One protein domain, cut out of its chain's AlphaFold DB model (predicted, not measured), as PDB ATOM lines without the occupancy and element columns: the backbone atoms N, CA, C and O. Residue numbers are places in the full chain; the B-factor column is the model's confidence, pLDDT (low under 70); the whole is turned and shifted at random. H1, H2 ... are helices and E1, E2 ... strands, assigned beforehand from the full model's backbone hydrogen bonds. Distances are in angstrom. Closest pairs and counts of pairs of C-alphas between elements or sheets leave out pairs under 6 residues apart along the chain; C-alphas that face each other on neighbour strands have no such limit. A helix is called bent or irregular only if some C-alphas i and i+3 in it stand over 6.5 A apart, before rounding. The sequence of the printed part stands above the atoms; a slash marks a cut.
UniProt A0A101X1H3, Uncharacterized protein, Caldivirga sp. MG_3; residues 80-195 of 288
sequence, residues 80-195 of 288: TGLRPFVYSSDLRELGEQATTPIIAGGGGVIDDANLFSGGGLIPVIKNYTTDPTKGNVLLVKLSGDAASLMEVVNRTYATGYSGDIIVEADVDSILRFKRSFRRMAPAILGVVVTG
ATOM      1  N   THR A  80     125.812  21.750 146.191       91.31
ATOM      2  CA  THR A  80     124.487  21.806 146.825       91.31
ATOM      3  C   THR A  80     123.415  22.450 145.951       91.31
ATOM      4  O   THR A  80     122.240  22.177 146.170       91.31
ATOM      5  N   GLY A  81     123.795  23.260 144.959       90.31
ATOM      6  CA  GLY A  81     122.864  24.079 144.174       90.31
ATOM      7  C   GLY A  81     122.320  25.302 144.925       90.31
ATOM      8  O   GLY A  81     121.592  26.094 144.335       90.31
ATOM      9  N   LEU A  82     122.679  25.474 146.201       93.88
ATOM     10  CA  LEU A  82     122.281  26.620 147.015       93.88
ATOM     11  C   LEU A  82     123.071  27.870 146.643       93.88
ATOM     12  O   LEU A  82     124.191  27.793 146.128       93.88
ATOM     13  N   ARG A  83     122.507  29.033 146.977       94.81
ATOM     14  CA  ARG A  83     123.223  30.303 146.886       94.81
ATOM     15  C   ARG A  83     124.306  30.368 147.973       94.81
ATOM     16  O   ARG A  83     123.980  30.220 149.151       94.81
ATOM     17  N   PRO A  84     125.575  30.594 147.603       97.00
ATOM     18  CA  PRO A  84     126.626  30.823 148.578       97.00
ATOM     19  C   PRO A  84     126.659  32.274 149.049       97.00
ATOM     20  O   PRO A  84     126.446  33.196 148.259       97.00
ATOM     21  N   PHE A  85     127.006  32.458 150.314       97.62
ATOM     22  CA  PHE A  85     127.306  33.731 150.948       97.62
ATOM     23  C   PHE A  85     128.642  33.644 151.689       97.62
ATOM     24  O   PHE A  85     129.077  32.559 152.070       97.62
ATOM     25  N   VAL A  86     129.275  34.784 151.927       97.00
ATOM     26  CA  VAL A  86     130.437  34.944 152.817       97.00
ATOM     27  C   VAL A  86     130.204  36.144 153.724       97.00
ATOM     28  O   VAL A  86     129.414  37.022 153.372       97.00
ATOM     29  N   TYR A  87     130.872  36.202 154.871       96.75
ATOM     30  CA  TYR A  87     130.864  37.410 155.689       96.75
ATOM     31  C   TYR A  87     131.738  38.491 155.057       96.75
ATOM     32  O   TYR A  87     132.827  38.223 154.546       96.75
ATOM     33  N   SER A  88     131.269  39.733 155.095       95.62
ATOM     34  CA  SER A  88     132.059  40.876 154.637       95.62
ATOM     35  C   SER A  88     133.304  41.091 155.503       95.62
ATOM     36  O   SER A  88     134.359  41.454 154.982       95.62
ATOM     37  N   SER A  89     133.227  40.803 156.806       95.62
ATOM     38  CA  SER A  89     134.363  40.863 157.730       95.62
ATOM     39  C   SER A  89     135.527  39.974 157.286       95.62
ATOM     40  O   SER A  89     136.677  40.416 157.342       95.62
ATOM     41  N   ASP A  90     135.241  38.792 156.733       95.88
ATOM     42  CA  ASP A  90     136.252  37.866 156.209       95.88
ATOM     43  C   ASP A  90     136.979  38.397 154.963       95.88
ATOM     44  O   ASP A  90     138.090  37.947 154.666       95.88
ATOM     45  N   LEU A  91     136.387  39.365 154.253       95.56
ATOM     46  CA  LEU A  91     136.920  39.966 153.026       95.56
ATOM     47  C   LEU A  91     137.515  41.365 153.227       95.56
ATOM     48  O   LEU A  91     137.974  41.970 152.257       95.56
ATOM     49  N   ARG A  92     137.533  41.890 154.457       95.00
ATOM     50  CA  ARG A  92     137.919  43.283 154.750       95.00
ATOM     51  C   ARG A  92     139.274  43.689 154.167       95.00
ATOM     52  O   ARG A  92     139.425  44.806 153.684       95.00
ATOM     53  N   GLU A  93     140.242  42.777 154.162       94.44
ATOM     54  CA  GLU A  93     141.595  43.009 153.635       94.44
ATOM     55  C   GLU A  93     141.631  43.275 152.120       94.44
ATOM     56  O   GLU A  93     142.560  43.912 151.621       94.44
ATOM     57  N   LEU A  94     140.616  42.820 151.377       94.19
ATOM     58  CA  LEU A  94     140.504  43.074 149.940       94.19
ATOM     59  C   LEU A  94     140.049  44.509 149.633       94.19
ATOM     60  O   LEU A  94     140.243  44.970 148.505       94.19
ATOM     61  N   GLY A  95     139.467  45.217 150.608       90.69
ATOM     62  CA  GLY A  95     138.943  46.571 150.437       90.69
ATOM     63  C   GLY A  95     137.975  46.659 149.255       90.69
ATOM     64  O   GLY A  95     137.065  45.845 149.118       90.69
ATOM     65  N   GLU A  96     138.222  47.602 148.347       87.69
ATOM     66  CA  GLU A  96     137.414  47.815 147.135       87.69
ATOM     67  C   GLU A  96     137.367  46.599 146.193       87.69
ATOM     68  O   GLU A  96     136.488  46.501 145.340       87.69
ATOM     69  N   GLN A  97     138.291  45.646 146.341       90.62
ATOM     70  CA  GLN A  97     138.364  44.448 145.500       90.62
ATOM     71  C   GLN A  97     137.520  43.282 146.029       90.62
ATOM     72  O   GLN A  97     137.472  42.231 145.387       90.62
ATOM     73  N   ALA A  98     136.836  43.449 147.169       94.19
ATOM     74  CA  ALA A  98     136.046  42.398 147.810       94.19
ATOM     75  C   ALA A  98     134.874  41.887 146.949       94.19
ATOM     76  O   ALA A  98     134.447  40.747 147.117       94.19
ATOM     77  N   THR A  99     134.380  42.676 145.989       94.12
ATOM     78  CA  THR A  99     133.320  42.264 145.048       94.12
ATOM     79  C   THR A  99     133.768  41.164 144.086       94.12
ATOM     80  O   THR A  99     132.990  40.262 143.777       94.12
ATOM     81  N   THR A 100     135.023  41.200 143.631       95.25
ATOM     82  CA  THR A 100     135.545  40.281 142.606       95.25
ATOM     83  C   THR A 100     135.398  38.804 142.993       95.25
ATOM     84  O   THR A 100     134.815  38.058 142.202       95.25
ATOM     85  N   PRO A 101     135.850  38.339 144.177       96.62
ATOM     86  CA  PRO A 101     135.669  36.940 144.552       96.62
ATOM     87  C   PRO A 101     134.200  36.545 144.744       96.62
ATOM     88  O   PRO A 101     133.855  35.397 144.473       96.62
ATOM     89  N   ILE A 102     133.325  37.473 145.149       96.88
ATOM     90  CA  ILE A 102     131.883  37.217 145.314       96.88
ATOM     91  C   ILE A 102     131.228  36.940 143.960       96.88
ATOM     92  O   ILE A 102     130.518  35.942 143.800       96.88
ATOM     93  N   ILE A 103     131.520  37.778 142.962       96.00
ATOM     94  CA  ILE A 103     131.018  37.598 141.595       96.00
ATOM     95  C   ILE A 103     131.604  36.321 140.979       96.00
ATOM     96  O   ILE A 103     130.852  35.504 140.443       96.00
ATOM     97  N   ALA A 104     132.920  36.115 141.104       96.19
ATOM     98  CA  ALA A 104     133.614  34.941 140.572       96.19
ATOM     99  C   ALA A 104     133.085  33.626 141.174       96.19
ATOM    100  O   ALA A 104     132.866  32.650 140.459       96.19
ATOM    101  N   GLY A 105     132.809  33.612 142.481       95.06
ATOM    102  CA  GLY A 105     132.181  32.483 143.175       95.06
ATOM    103  C   GLY A 105     130.683  32.321 142.890       95.06
ATOM    104  O   GLY A 105     130.081  31.316 143.277       95.06
ATOM    105  N   GLY A 106     130.062  33.291 142.209       93.19
ATOM    106  CA  GLY A 106     128.643  33.290 141.863       93.19
ATOM    107  C   GLY A 106     127.716  33.364 143.077       93.19
ATOM    108  O   GLY A 106     126.678  32.684 143.063       93.19
ATOM    109  N   GLY A 107     128.116  34.130 144.099       94.50
ATOM    110  CA  GLY A 107     127.471  34.226 145.410       94.50
ATOM    111  C   GLY A 107     126.983  35.618 145.803       94.50
ATOM    112  O   GLY A 107     126.783  36.493 144.962       94.50
ATOM    113  N   GLY A 108     126.763  35.788 147.105       95.69
ATOM    114  CA  GLY A 108     126.428  37.049 147.765       95.69
ATOM    115  C   GLY A 108     127.215  37.240 149.061       95.69
ATOM    116  O   GLY A 108     128.155  36.497 149.351       95.69
ATOM    117  N   VAL A 109     126.822  38.228 149.859       96.12
ATOM    118  CA  VAL A 109     127.504  38.580 151.111       96.12
ATOM    119  C   VAL A 109     126.519  38.805 152.258       96.12
ATOM    120  O   VAL A 109     125.445  39.380 152.064       96.12
ATOM    121  N   ILE A 110     126.902  38.353 153.452       96.06
ATOM    122  CA  ILE A 110     126.355  38.827 154.725       96.06
ATOM    123  C   ILE A 110     127.225  40.011 155.160       96.06
ATOM    124  O   ILE A 110     128.396  39.835 155.494       96.06
ATOM    125  N   ASP A 111     126.690  41.225 155.080       94.88
ATOM    126  CA  ASP A 111     127.449  42.460 155.298       94.88
ATOM    127  C   ASP A 111     127.448  42.882 156.773       94.88
ATOM    128  O   ASP A 111     126.770  43.816 157.188       94.88
ATOM    129  N   ASP A 112     128.215  42.140 157.565       93.50
ATOM    130  CA  ASP A 112     128.463  42.326 158.999       93.50
ATOM    131  C   ASP A 112     129.542  43.381 159.332       93.50
ATOM    132  O   ASP A 112     129.711  43.766 160.489       93.50
ATOM    133  N   ALA A 113     130.280  43.864 158.331       92.25
ATOM    134  CA  ALA A 113     131.355  44.846 158.460       92.25
ATOM    135  C   ALA A 113     131.062  46.167 157.729       92.25
ATOM    136  O   ALA A 113     131.941  47.029 157.695       92.25
ATOM    137  N   ASN A 114     129.852  46.339 157.182       91.12
ATOM    138  CA  ASN A 114     129.426  47.522 156.426       91.12
ATOM    139  C   ASN A 114     130.371  47.874 155.264       91.12
ATOM    140  O   ASN A 114     130.660  49.047 155.018       91.12
ATOM    141  N   LEU A 115     130.867  46.861 154.552       88.81
ATOM    142  CA  LEU A 115     131.715  47.052 153.372       88.81
ATOM    143  C   LEU A 115     130.897  47.302 152.102       88.81
ATOM    144  O   LEU A 115     131.443  47.793 151.116       88.81
ATOM    145  N   PHE A 116     129.603  46.966 152.103       89.38
ATOM    146  CA  PHE A 116     128.768  47.001 150.906       89.38
ATOM    147  C   PHE A 116     127.571  47.936 151.096       89.38
ATOM    148  O   PHE A 116     126.889  47.930 152.113       89.38
ATOM    149  N   SER A 117     127.248  48.760 150.101       77.44
ATOM    150  CA  SER A 117     126.134  49.720 150.192       77.44
ATOM    151  C   SER A 117     124.750  49.102 149.924       77.44
ATOM    152  O   SER A 117     123.750  49.664 150.366       77.44
ATOM    153  N   GLY A 118     124.677  47.908 149.321       73.50
ATOM    154  CA  GLY A 118     123.428  47.261 148.884       73.50
ATOM    155  C   GLY A 118     122.979  47.711 147.483       73.50
ATOM    156  O   GLY A 118     123.529  48.656 146.929       73.50
ATOM    157  N   GLY A 119     122.013  47.005 146.877       63.56
ATOM    158  CA  GLY A 119     121.433  47.368 145.567       63.56
ATOM    159  C   GLY A 119     122.322  47.125 144.335       63.56
ATOM    160  O   GLY A 119     121.979  47.571 143.245       63.56
ATOM    161  N   GLY A 120     123.456  46.439 144.506       74.31
ATOM    162  CA  GLY A 120     124.395  46.106 143.431       74.31
ATOM    163  C   GLY A 120     124.165  44.731 142.791       74.31
ATOM    164  O   GLY A 120     123.183  44.045 143.062       74.31
ATOM    165  N   LEU A 121     125.123  44.310 141.958       84.44
ATOM    166  CA  LEU A 121     125.090  43.048 141.198       84.44
ATOM    167  C   LEU A 121     125.108  41.781 142.054       84.44
ATOM    168  O   LEU A 121     124.674  40.718 141.610       84.44
ATOM    169  N   ILE A 122     125.635  41.887 143.270       91.50
ATOM    170  CA  ILE A 122     125.706  40.787 144.225       91.50
ATOM    171  C   ILE A 122     124.603  40.942 145.279       91.50
ATOM    172  O   ILE A 122     124.366  42.052 145.757       91.50
ATOM    173  N   PRO A 123     123.933  39.852 145.689       93.06
ATOM    174  CA  PRO A 123     123.024  39.887 146.828       93.06
ATOM    175  C   PRO A 123     123.766  40.300 148.107       93.06
ATOM    176  O   PRO A 123     124.793  39.707 148.438       93.06
ATOM    177  N   VAL A 124     123.227  41.281 148.834       94.88
ATOM    178  CA  VAL A 124     123.781  41.789 150.101       94.88
ATOM    179  C   VAL A 124     122.725  41.657 151.193       94.88
ATOM    180  O   VAL A 124     121.608  42.150 151.032       94.88
ATOM    181  N   ILE A 125     123.077  41.023 152.310       93.81
ATOM    182  CA  ILE A 125     122.197  40.836 153.468       93.81
ATOM    183  C   ILE A 125     122.785  41.580 154.659       93.81
ATOM    184  O   ILE A 125     123.859  41.229 155.134       93.81
ATOM    185  N   LYS A 126     122.072  42.603 155.138       90.44
ATOM    186  CA  LYS A 126     122.488  43.440 156.281       90.44
ATOM    187  C   LYS A 126     121.732  43.127 157.570       90.44
ATOM    188  O   LYS A 126     122.303  43.151 158.649       90.44
ATOM    189  N   ASN A 127     120.444  42.814 157.448       86.56
ATOM    190  CA  ASN A 127     119.544  42.629 158.583       86.56
ATOM    191  C   ASN A 127     119.272  41.139 158.793       86.56
ATOM    192  O   ASN A 127     118.258  40.619 158.327       86.56
ATOM    193  N   TYR A 128     120.195  40.463 159.473       90.69
ATOM    194  CA  TYR A 128     120.044  39.070 159.885       90.69
ATOM    195  C   TYR A 128     120.011  38.961 161.412       90.69
ATOM    196  O   TYR A 128     120.461  39.851 162.132       90.69
ATOM    197  N   THR A 129     119.456  37.864 161.907       90.56
ATOM    198  CA  THR A 129     119.374  37.557 163.336       90.56
ATOM    199  C   THR A 129     119.721  36.094 163.574       90.56
ATOM    200  O   THR A 129     119.666  35.284 162.654       90.56
ATOM    201  N   THR A 130     120.067  35.744 164.805       88.25
ATOM    202  CA  THR A 130     120.158  34.354 165.282       88.25
ATOM    203  C   THR A 130     118.959  33.967 166.157       88.25
ATOM    204  O   THR A 130     118.831  32.815 166.563       88.25
ATOM    205  N   ASP A 131     118.072  34.925 166.438       85.31
ATOM    206  CA  ASP A 131     116.840  34.758 167.206       85.31
ATOM    207  C   ASP A 131     115.664  34.444 166.255       85.31
ATOM    208  O   ASP A 131     115.268  35.330 165.490       85.31
ATOM    209  N   PRO A 132     115.086  33.225 166.295       81.88
ATOM    210  CA  PRO A 132     114.001  32.797 165.404       81.88
ATOM    211  C   PRO A 132     112.673  33.522 165.657       81.88
ATOM    212  O   PRO A 132     111.726  33.342 164.898       81.88
ATOM    213  N   THR A 133     112.580  34.339 166.710       81.19
ATOM    214  CA  THR A 133     111.387  35.145 167.006       81.19
ATOM    215  C   THR A 133     111.408  36.521 166.335       81.19
ATOM    216  O   THR A 133     110.460  37.295 166.477       81.19
ATOM    217  N   LYS A 134     112.487  36.859 165.616       80.38
ATOM    218  CA  LYS A 134     112.722  38.192 165.048       80.38
ATOM    219  C   LYS A 134     113.185  38.114 163.598       80.38
ATOM    220  O   LYS A 134     113.676  37.090 163.142       80.38
ATOM    221  N   GLY A 135     113.113  39.259 162.919       81.56
ATOM    222  CA  GLY A 135     113.799  39.515 161.652       81.56
ATOM    223  C   GLY A 135     113.282  38.720 160.450       81.56
ATOM    224  O   GLY A 135     112.541  37.751 160.569       81.56
ATOM    225  N   ASN A 136     113.716  39.142 159.264       87.00
ATOM    226  CA  ASN A 136     113.309  38.524 157.998       87.00
ATOM    227  C   ASN A 136     114.324  37.497 157.484       87.00
ATOM    228  O   ASN A 136     114.004  36.747 156.569       87.00
ATOM    229  N   VAL A 137     115.536  37.479 158.051       92.19
ATOM    230  CA  VAL A 137     116.585  36.511 157.724       92.19
ATOM    231  C   VAL A 137     117.151  35.920 159.011       92.19
ATOM    232  O   VAL A 137     117.726  36.647 159.826       92.19
ATOM    233  N   LEU A 138     117.011  34.608 159.184       93.31
ATOM    234  CA  LEU A 138     117.541  33.857 160.314       93.31
ATOM    235  C   LEU A 138     118.809  33.115 159.904       93.31
ATOM    236  O   LEU A 138     118.816  32.323 158.960       93.31
ATOM    237  N   LEU A 139     119.870  33.327 160.667       92.94
ATOM    238  CA  LEU A 139     121.115  32.597 160.548       92.94
ATOM    239  C   LEU A 139     121.109  31.394 161.496       92.94
ATOM    240  O   LEU A 139     121.063  31.543 162.718       92.94
ATOM    241  N   VAL A 140     121.209  30.198 160.925       91.69
ATOM    242  CA  VAL A 140     121.273  28.932 161.660       91.69
ATOM    243  C   VAL A 140     122.659  28.333 161.496       91.69
ATOM    244  O   VAL A 140     123.068  27.971 160.394       91.69
ATOM    245  N   LYS A 141     123.389  28.176 162.596       90.00
ATOM    246  CA  LYS A 141     124.680  27.492 162.564       90.00
ATOM    247  C   LYS A 141     124.486  25.987 162.476       90.00
ATOM    248  O   LYS A 141     123.764  25.409 163.289       90.00
ATOM    249  N   LEU A 142     125.162  25.347 161.525       82.94
ATOM    250  CA  LEU A 142     125.235  23.893 161.489       82.94
ATOM    251  C   LEU A 142     125.949  23.397 162.755       82.94
ATOM    252  O   LEU A 142     127.134  23.659 162.960       82.94
ATOM    253  N   SER A 143     125.220  22.668 163.595       73.38
ATOM    254  CA  SER A 143     125.749  21.976 164.765       73.38
ATOM    255  C   SER A 143     125.487  20.474 164.634       73.38
ATOM    256  O   SER A 143     124.366  20.032 164.385       73.38
ATOM    257  N   GLY A 144     126.541  19.668 164.772       73.81
ATOM    258  CA  GLY A 144     126.433  18.212 164.686       73.81
ATOM    259  C   GLY A 144     126.297  17.686 163.254       73.81
ATOM    260  O   GLY A 144     127.137  17.974 162.401       73.81
ATOM    261  N   ASP A 145     125.296  16.840 163.012       77.06
ATOM    262  CA  ASP A 145     125.096  16.162 161.733       77.06
ATOM    263  C   ASP A 145     123.995  16.804 160.871       77.06
ATOM    264  O   ASP A 145     123.346  17.790 161.222       77.06
ATOM    265  N   ALA A 146     123.793  16.242 159.683       73.19
ATOM    266  CA  ALA A 146     122.825  16.776 158.742       73.19
ATOM    267  C   ALA A 146     121.354  16.489 159.090       73.19
ATOM    268  O   ALA A 146     120.477  17.157 158.538       73.19
ATOM    269  N   ALA A 147     121.069  15.495 159.937       78.69
ATOM    270  CA  ALA A 147     119.711  15.223 160.404       78.69
ATOM    271  C   ALA A 147     119.291  16.296 161.414       78.69
ATOM    272  O   ALA A 147     118.203  16.859 161.276       78.69
ATOM    273  N   SER A 148     120.203  16.671 162.315       80.38
ATOM    274  CA  SER A 148     120.017  17.793 163.235       80.38
ATOM    275  C   SER A 148     119.722  19.097 162.493       80.38
ATOM    276  O   SER A 148     118.832  19.842 162.892       80.38
ATOM    277  N   LEU A 149     120.398  19.364 161.368       80.94
ATOM    278  CA  LEU A 149     120.140  20.579 160.587       80.94
ATOM    279  C   LEU A 149     118.721  20.614 159.992       80.94
ATOM    280  O   LEU A 149     118.040  21.632 160.108       80.94
ATOM    281  N   MET A 150     118.259  19.511 159.392       83.75
ATOM    282  CA  MET A 150     116.881  19.404 158.884       83.75
ATOM    283  C   MET A 150     115.857  19.612 160.000       83.75
ATOM    284  O   MET A 150     114.848  20.287 159.801       83.75
ATOM    285  N   GLU A 151     116.109  19.020 161.167       85.19
ATOM    286  CA  GLU A 151     115.229  19.143 162.322       85.19
ATOM    287  C   GLU A 151     115.149  20.589 162.811       85.19
ATOM    288  O   GLU A 151     114.049  21.087 163.040       85.19
ATOM    289  N   VAL A 152     116.286  21.286 162.910       85.81
ATOM    290  CA  VAL A 152     116.326  22.699 163.306       85.81
ATOM    291  C   VAL A 152     115.554  23.564 162.310       85.81
ATOM    292  O   VAL A 152     114.692  24.328 162.733       85.81
ATOM    293  N   VAL A 153     115.785  23.401 161.003       87.44
ATOM    294  CA  VAL A 153     115.073  24.163 159.958       87.44
ATOM    295  C   VAL A 153     113.561  23.929 160.036       87.44
ATOM    296  O   VAL A 153     112.784  24.883 160.070       87.44
ATOM    297  N   ASN A 154     113.131  22.668 160.127       88.25
ATOM    298  CA  ASN A 154     111.711  22.329 160.227       88.25
ATOM    299  C   ASN A 154     111.084  22.873 161.515       88.25
ATOM    300  O   ASN A 154     109.964  23.380 161.487       88.25
ATOM    301  N   ARG A 155     111.804  22.789 162.640       87.81
ATOM    302  CA  ARG A 155     111.342  23.304 163.931       87.81
ATOM    303  C   ARG A 155     111.166  24.817 163.884       87.81
ATOM    304  O   ARG A 155     110.146  25.297 164.359       87.81
ATOM    305  N   THR A 156     112.099  25.548 163.273       87.81
ATOM    306  CA  THR A 156     111.995  27.001 163.083       87.81
ATOM    307  C   THR A 156     110.741  27.382 162.299       87.81
ATOM    308  O   THR A 156     109.992  28.255 162.726       87.81
ATOM    309  N   TYR A 157     110.451  26.712 161.182       87.56
ATOM    310  CA  TYR A 157     109.211  26.989 160.450       87.56
ATOM    311  C   TYR A 157     107.962  26.582 161.246       87.56
ATOM    312  O   TYR A 157     106.955  27.290 161.226       87.56
ATOM    313  N   ALA A 158     108.033  25.497 162.022       87.50
ATOM    314  CA  ALA A 158     106.939  25.065 162.890       87.50
ATOM    315  C   ALA A 158     106.636  26.047 164.040       87.50
ATOM    316  O   ALA A 158     105.512  26.049 164.538       87.50
ATOM    317  N   THR A 159     107.579  26.912 164.442       84.94
ATOM    318  CA  THR A 159     107.308  27.987 165.419       84.94
ATOM    319  C   THR A 159     106.594  29.199 164.811       84.94
ATOM    320  O   THR A 159     106.376  30.183 165.513       84.94
ATOM    321  N   GLY A 160     106.235  29.154 163.523       82.44
ATOM    322  CA  GLY A 160     105.564  30.248 162.818       82.44
ATOM    323  C   GLY A 160     106.514  31.267 162.184       82.44
ATOM    324  O   GLY A 160     106.061  32.331 161.763       82.44
ATOM    325  N   TYR A 161     107.815  30.967 162.101       87.12
ATOM    326  CA  TYR A 161     108.760  31.807 161.367       87.12
ATOM    327  C   TYR A 161     108.410  31.817 159.875       87.12
ATOM    328  O   TYR A 161     108.187  30.763 159.287       87.12
ATOM    329  N   SER A 162     108.370  32.994 159.253       86.44
ATOM    330  CA  SER A 162     108.011  33.158 157.834       86.44
ATOM    331  C   SER A 162     109.128  33.764 156.980       86.44
ATOM    332  O   SER A 162     108.925  33.998 155.791       86.44
ATOM    333  N   GLY A 163     110.291  34.032 157.579       90.00
ATOM    334  CA  GLY A 163     111.439  34.613 156.893       90.00
ATOM    335  C   GLY A 163     112.333  33.589 156.189       90.00
ATOM    336  O   GLY A 163     112.084  32.377 156.175       90.00
ATOM    337  N   ASP A 164     113.423  34.106 155.633       93.38
ATOM    338  CA  ASP A 164     114.453  33.330 154.957       93.38
ATOM    339  C   ASP A 164     115.444  32.736 155.961       93.38
ATOM    340  O   ASP A 164     115.955  33.428 156.840       93.38
ATOM    341  N   ILE A 165     115.785  31.458 155.805       94.31
ATOM    342  CA  ILE A 165     116.839  30.822 156.603       94.31
ATOM    343  C   ILE A 165     118.136  30.754 155.796       94.31
ATOM    344  O   ILE A 165     118.145  30.327 154.642       94.31
ATOM    345  N   ILE A 166     119.252  31.123 156.421       95.56
ATOM    346  CA  ILE A 166     120.607  30.914 155.905       95.56
ATOM    347  C   ILE A 166     121.352  30.012 156.870       95.56
ATOM    348  O   ILE A 166     121.330  30.223 158.080       95.56
ATOM    349  N   VAL A 167     122.045  29.015 156.329       95.25
ATOM    350  CA  VAL A 167     122.840  28.091 157.138       95.25
ATOM    351  C   VAL A 167     124.303  28.524 157.158       95.25
ATOM    352  O   VAL A 167     124.897  28.716 156.103       95.25
ATOM    353  N   GLU A 168     124.912  28.631 158.334       95.31
ATOM    354  CA  GLU A 168     126.364  28.796 158.482       95.31
ATOM    355  C   GLU A 168     127.055  27.431 158.538       95.31
ATOM    356  O   GLU A 168     126.719  26.601 159.389       95.31
ATOM    357  N   ALA A 169     128.027  27.201 157.652       94.44
ATOM    358  CA  ALA A 169     128.820  25.972 157.624       94.44
ATOM    359  C   ALA A 169     130.216  26.188 157.014       94.44
ATOM    360  O   ALA A 169     130.395  27.004 156.113       94.44
ATOM    361  N   ASP A 170     131.201  25.404 157.453       93.06
ATOM    362  CA  ASP A 170     132.507  25.343 156.791       93.06
ATOM    363  C   ASP A 170     132.466  24.492 155.503       93.06
ATOM    364  O   ASP A 170     131.520  23.745 155.224       93.06
ATOM    365  N   VAL A 171     133.519  24.600 154.690       92.38
ATOM    366  CA  VAL A 171     133.616  23.877 153.411       92.38
ATOM    367  C   VAL A 171     133.629  22.356 153.580       92.38
ATOM    368  O   VAL A 171     133.034  21.644 152.765       92.38
ATOM    369  N   ASP A 172     134.262  21.845 154.633       90.88
ATOM    370  CA  ASP A 172     134.350  20.404 154.877       90.88
ATOM    371  C   ASP A 172     132.962  19.812 155.166       90.88
ATOM    372  O   ASP A 172     132.584  18.771 154.617       90.88
ATOM    373  N   SER A 173     132.158  20.525 155.949       92.19
ATOM    374  CA  SER A 173     130.772  20.197 156.264       92.19
ATOM    375  C   SER A 173     129.889  20.232 155.020       92.19
ATOM    376  O   SER A 173     129.072  19.329 154.816       92.19
ATOM    377  N   ILE A 174     130.088  21.210 154.132       92.38
ATOM    378  CA  ILE A 174     129.371  21.290 152.851       92.38
ATOM    379  C   ILE A 174     129.668  20.075 151.974       92.38
ATOM    380  O   ILE A 174     128.744  19.468 151.423       92.38
ATOM    381  N   LEU A 175     130.934  19.671 151.868       91.06
ATOM    382  CA  LEU A 175     131.327  18.491 151.096       91.06
ATOM    383  C   LEU A 175     130.791  17.196 151.715       91.06
ATOM    384  O   LEU A 175     130.268  16.339 150.988       91.06
ATOM    385  N   ARG A 176     130.876  17.067 153.045       91.06
ATOM    386  CA  ARG A 176     130.407  15.900 153.803       91.06
ATOM    387  C   ARG A 176     128.891  15.728 153.704       91.06
ATOM    388  O   ARG A 176     128.414  14.618 153.473       91.06
ATOM    389  N   PHE A 177     128.135  16.818 153.820       91.12
ATOM    390  CA  PHE A 177     126.672  16.801 153.918       91.12
ATOM    391  C   PHE A 177     125.952  17.304 152.660       91.12
ATOM    392  O   PHE A 177     124.754  17.589 152.697       91.12
ATOM    393  N   LYS A 178     126.636  17.351 151.509       91.12
ATOM    394  CA  LYS A 178     126.098  17.886 150.244       91.12
ATOM    395  C   LYS A 178     124.714  17.362 149.850       91.12
ATOM    396  O   LYS A 178     123.904  18.107 149.312       91.12
ATOM    397  N   ARG A 179     124.417  16.081 150.116       91.06
ATOM    398  CA  ARG A 179     123.104  15.477 149.806       91.06
ATOM    399  C   ARG A 179     121.984  16.075 150.654       91.06
ATOM    400  O   ARG A 179     120.891  16.269 150.138       91.06
ATOM    401  N   SER A 180     122.255  16.365 151.920       90.88
ATOM    402  CA  SER A 180     121.281  16.969 152.825       90.88
ATOM    403  C   SER A 180     121.043  18.430 152.466       90.88
ATOM    404  O   SER A 180     119.894  18.825 152.314       90.88
ATOM    405  N   PHE A 181     122.103  19.194 152.183       92.19
ATOM    406  CA  PHE A 181     121.969  20.564 151.674       92.19
ATOM    407  C   PHE A 181     121.135  20.640 150.387       92.19
ATOM    408  O   PHE A 181     120.255  21.486 150.288       92.19
ATOM    409  N   ARG A 182     121.323  19.710 149.435       91.38
ATOM    410  CA  ARG A 182     120.465  19.629 148.234       91.38
ATOM    411  C   ARG A 182     118.987  19.419 148.565       91.38
ATOM    412  O   ARG A 182     118.137  19.965 147.877       91.38
ATOM    413  N   ARG A 183     118.679  18.614 149.586       89.88
ATOM    414  CA  ARG A 183     117.292  18.365 150.022       89.88
ATOM    415  C   ARG A 183     116.672  19.588 150.694       89.88
ATOM    416  O   ARG A 183     115.478  19.795 150.538       89.88
ATOM    417  N   MET A 184     117.475  20.392 151.391       87.94
ATOM    418  CA  MET A 184     117.041  21.645 152.021       87.94
ATOM    419  C   MET A 184     116.911  22.812 151.053       87.94
ATOM    420  O   MET A 184     116.356  23.829 151.441       87.94
ATOM    421  N   ALA A 185     117.396  22.692 149.815       87.88
ATOM    422  CA  ALA A 185     117.391  23.793 148.857       87.88
ATOM    423  C   ALA A 185     116.044  24.516 148.667       87.88
ATOM    424  O   ALA A 185     116.071  25.731 148.500       87.88
ATOM    425  N   PRO A 186     114.879  23.842 148.740       87.19
ATOM    426  CA  PRO A 186     113.585  24.528 148.684       87.19
ATOM    427  C   PRO A 186     113.215  25.311 149.955       87.19
ATOM    428  O   PRO A 186     112.304  26.127 149.903       87.19
ATOM    429  N   ALA A 187     113.858  25.026 151.089       88.12
ATOM    430  CA  ALA A 187     113.484  25.519 152.415       88.12
ATOM    431  C   ALA A 187     114.455  26.561 152.993       88.12
ATOM    432  O   ALA A 187     114.155  27.146 154.025       88.12
ATOM    433  N   ILE A 188     115.624  26.778 152.385       93.25
ATOM    434  CA  ILE A 188     116.608  27.763 152.856       93.25
ATOM    435  C   ILE A 188     117.060  28.657 151.701       93.25
ATOM    436  O   ILE A 188     117.185  28.207 150.563       93.25
ATOM    437  N   LEU A 189     117.368  29.916 152.004       94.44
ATOM    438  CA  LEU A 189     117.845  30.897 151.030       94.44
ATOM    439  C   LEU A 189     119.263  30.574 150.536       94.44
ATOM    440  O   LEU A 189     119.603  30.819 149.375       94.44
ATOM    441  N   GLY A 190     120.111  30.027 151.409       96.00
ATOM    442  CA  GLY A 190     121.476  29.671 151.045       96.00
ATOM    443  C   GLY A 190     122.362  29.279 152.217       96.00
ATOM    444  O   GLY A 190     121.887  28.955 153.306       96.00
ATOM    445  N   VAL A 191     123.669  29.300 151.964       96.75
ATOM    446  CA  VAL A 191     124.699  28.944 152.945       96.75
ATOM    447  C   VAL A 191     125.714  30.068 153.046       96.75
ATOM    448  O   VAL A 191     126.290  30.438 152.024       96.75
ATOM    449  N   VAL A 192     125.989  30.552 154.256       97.12
ATOM    450  CA  VAL A 192     127.189  31.348 154.522       97.12
ATOM    451  C   VAL A 192     128.357  30.415 154.828       97.12
ATOM    452  O   VAL A 192     128.295  29.591 155.744       97.12
ATOM    453  N   VAL A 193     129.399  30.492 154.003       96.06
ATOM    454  CA  VAL A 193     130.570  29.625 154.106       96.06
ATOM    455  C   VAL A 193     131.659  30.283 154.944       96.06
ATOM    456  O   VAL A 193     132.034  31.426 154.691       96.06
ATOM    457  N   THR A 194     132.182  29.553 155.926       93.06
ATOM    458  CA  THR A 194     133.222  30.039 156.847       93.06
ATOM    459  C   THR A 194     134.512  29.221 156.729       93.06
ATOM    460  O   THR A 194     134.550  28.159 156.101       93.06
ATOM    461  N   GLY A 195     135.609  29.736 157.300       87.31
ATOM    462  CA  GLY A 195     136.864  28.983 157.437       87.31
ATOM    463  C   GLY A 195     137.610  28.699 156.125       87.31
ATOM    464  O   GLY A 195     138.352  27.725 156.036       87.31
TER     465      GLY A 195
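This is residues 80 to 195 of the 288 residues of an uncharacterized protein of Caldivirga sp. MG_3 (UniProt A0A101X1H3). A strongly twisted sheet of five parallel strands is curled like part of a barrel, with H1 outside it over the edge strand E2, H2 over the other edge at E3 and E4, and H3 by E5 between them. H4 packs beside one end of H2, off the sheet, and the long link, residues 111 to 136, leads from E2 at one edge to E3 at the other. The printed part has 116 residues with four named helices and five named strands, in the chain order E1 H1 E2 E3 H2 E4 H3 H4 E5; the sheet's order is E2 E1 E5 E4 E3. The class is mixed, helices and strands. The whole is compact, with a radius of gyration of the C-alphas of 14.0 A and spans of 40 by 31 by 20 A.

The strands are E2, residues 108 to 110; E1, residues 83 to 87, 13.7 A long, beginning at C-alpha 83 (123.223, 30.303, 146.886); E5, residues 190 to 194, 13.1 A, ending at C-alpha 194 (133.222, 30.039, 156.847); E4, residues 164 to 170, 19.8 A; and E3, residues 137 to 141, 13.0 A. The helices are H1, residues 89 to 104, 18.2 A; H2, residues 146 to 158, 18.4 A; H3, residues 171 to 176; and H4, residues 178 to 184. H1 is irregular, with C-alphas 93 and 96 9.1 A apart and a kink of 121 degrees near residue 96.

N 110 and O 86 of E2 and E1 are 2.8 A apart, N 85 and O 191 of E1 and E5 2.7 A, N 192 and O 167 of E5 and E4 2.8 A, and N 138 and O 164 of E3 and E4 2.8 A, each within hydrogen-bond range. E1, H1, E2, then E3, H2, E4, then E4, H3 H4, E5 are strand-helix-strand units, parallel neighbour strands joined through helices, with right-handed crossovers. In two layers, H1, H2 and H3 are on one face of the sheet. H1 has a height over the sheet of 10.0 A and is over E2; the closest C-alphas, of Ile 102 and Gly 108, are 6.0 A apart. H2, at a height over the sheet of 10.2 A, runs along the strands, at 26 degrees to E3 on the local plane. With residues 146 to 150 alone it touches H4, the same way at a shallow tilt of 12 degrees; the closest C-alphas, of Ala 146 and Ser 180, are 6.1 A apart. H1 and H2 are apart. Every O i to N i+4 pair is within hydrogen-bond range in H2, H3 and H4; in H1 2 of 12 are, beside 8 of 13 O i to N i+3 pairs.

The two farthest C-alphas, of Glu 96 and Ala 158, are 41.2 A apart. The printed part has no cut. The link from E2 to E3 is long, 26 residues; the other links are tight. Mean pLDDT of the printed part is 89.8, and residue 119 is under 70.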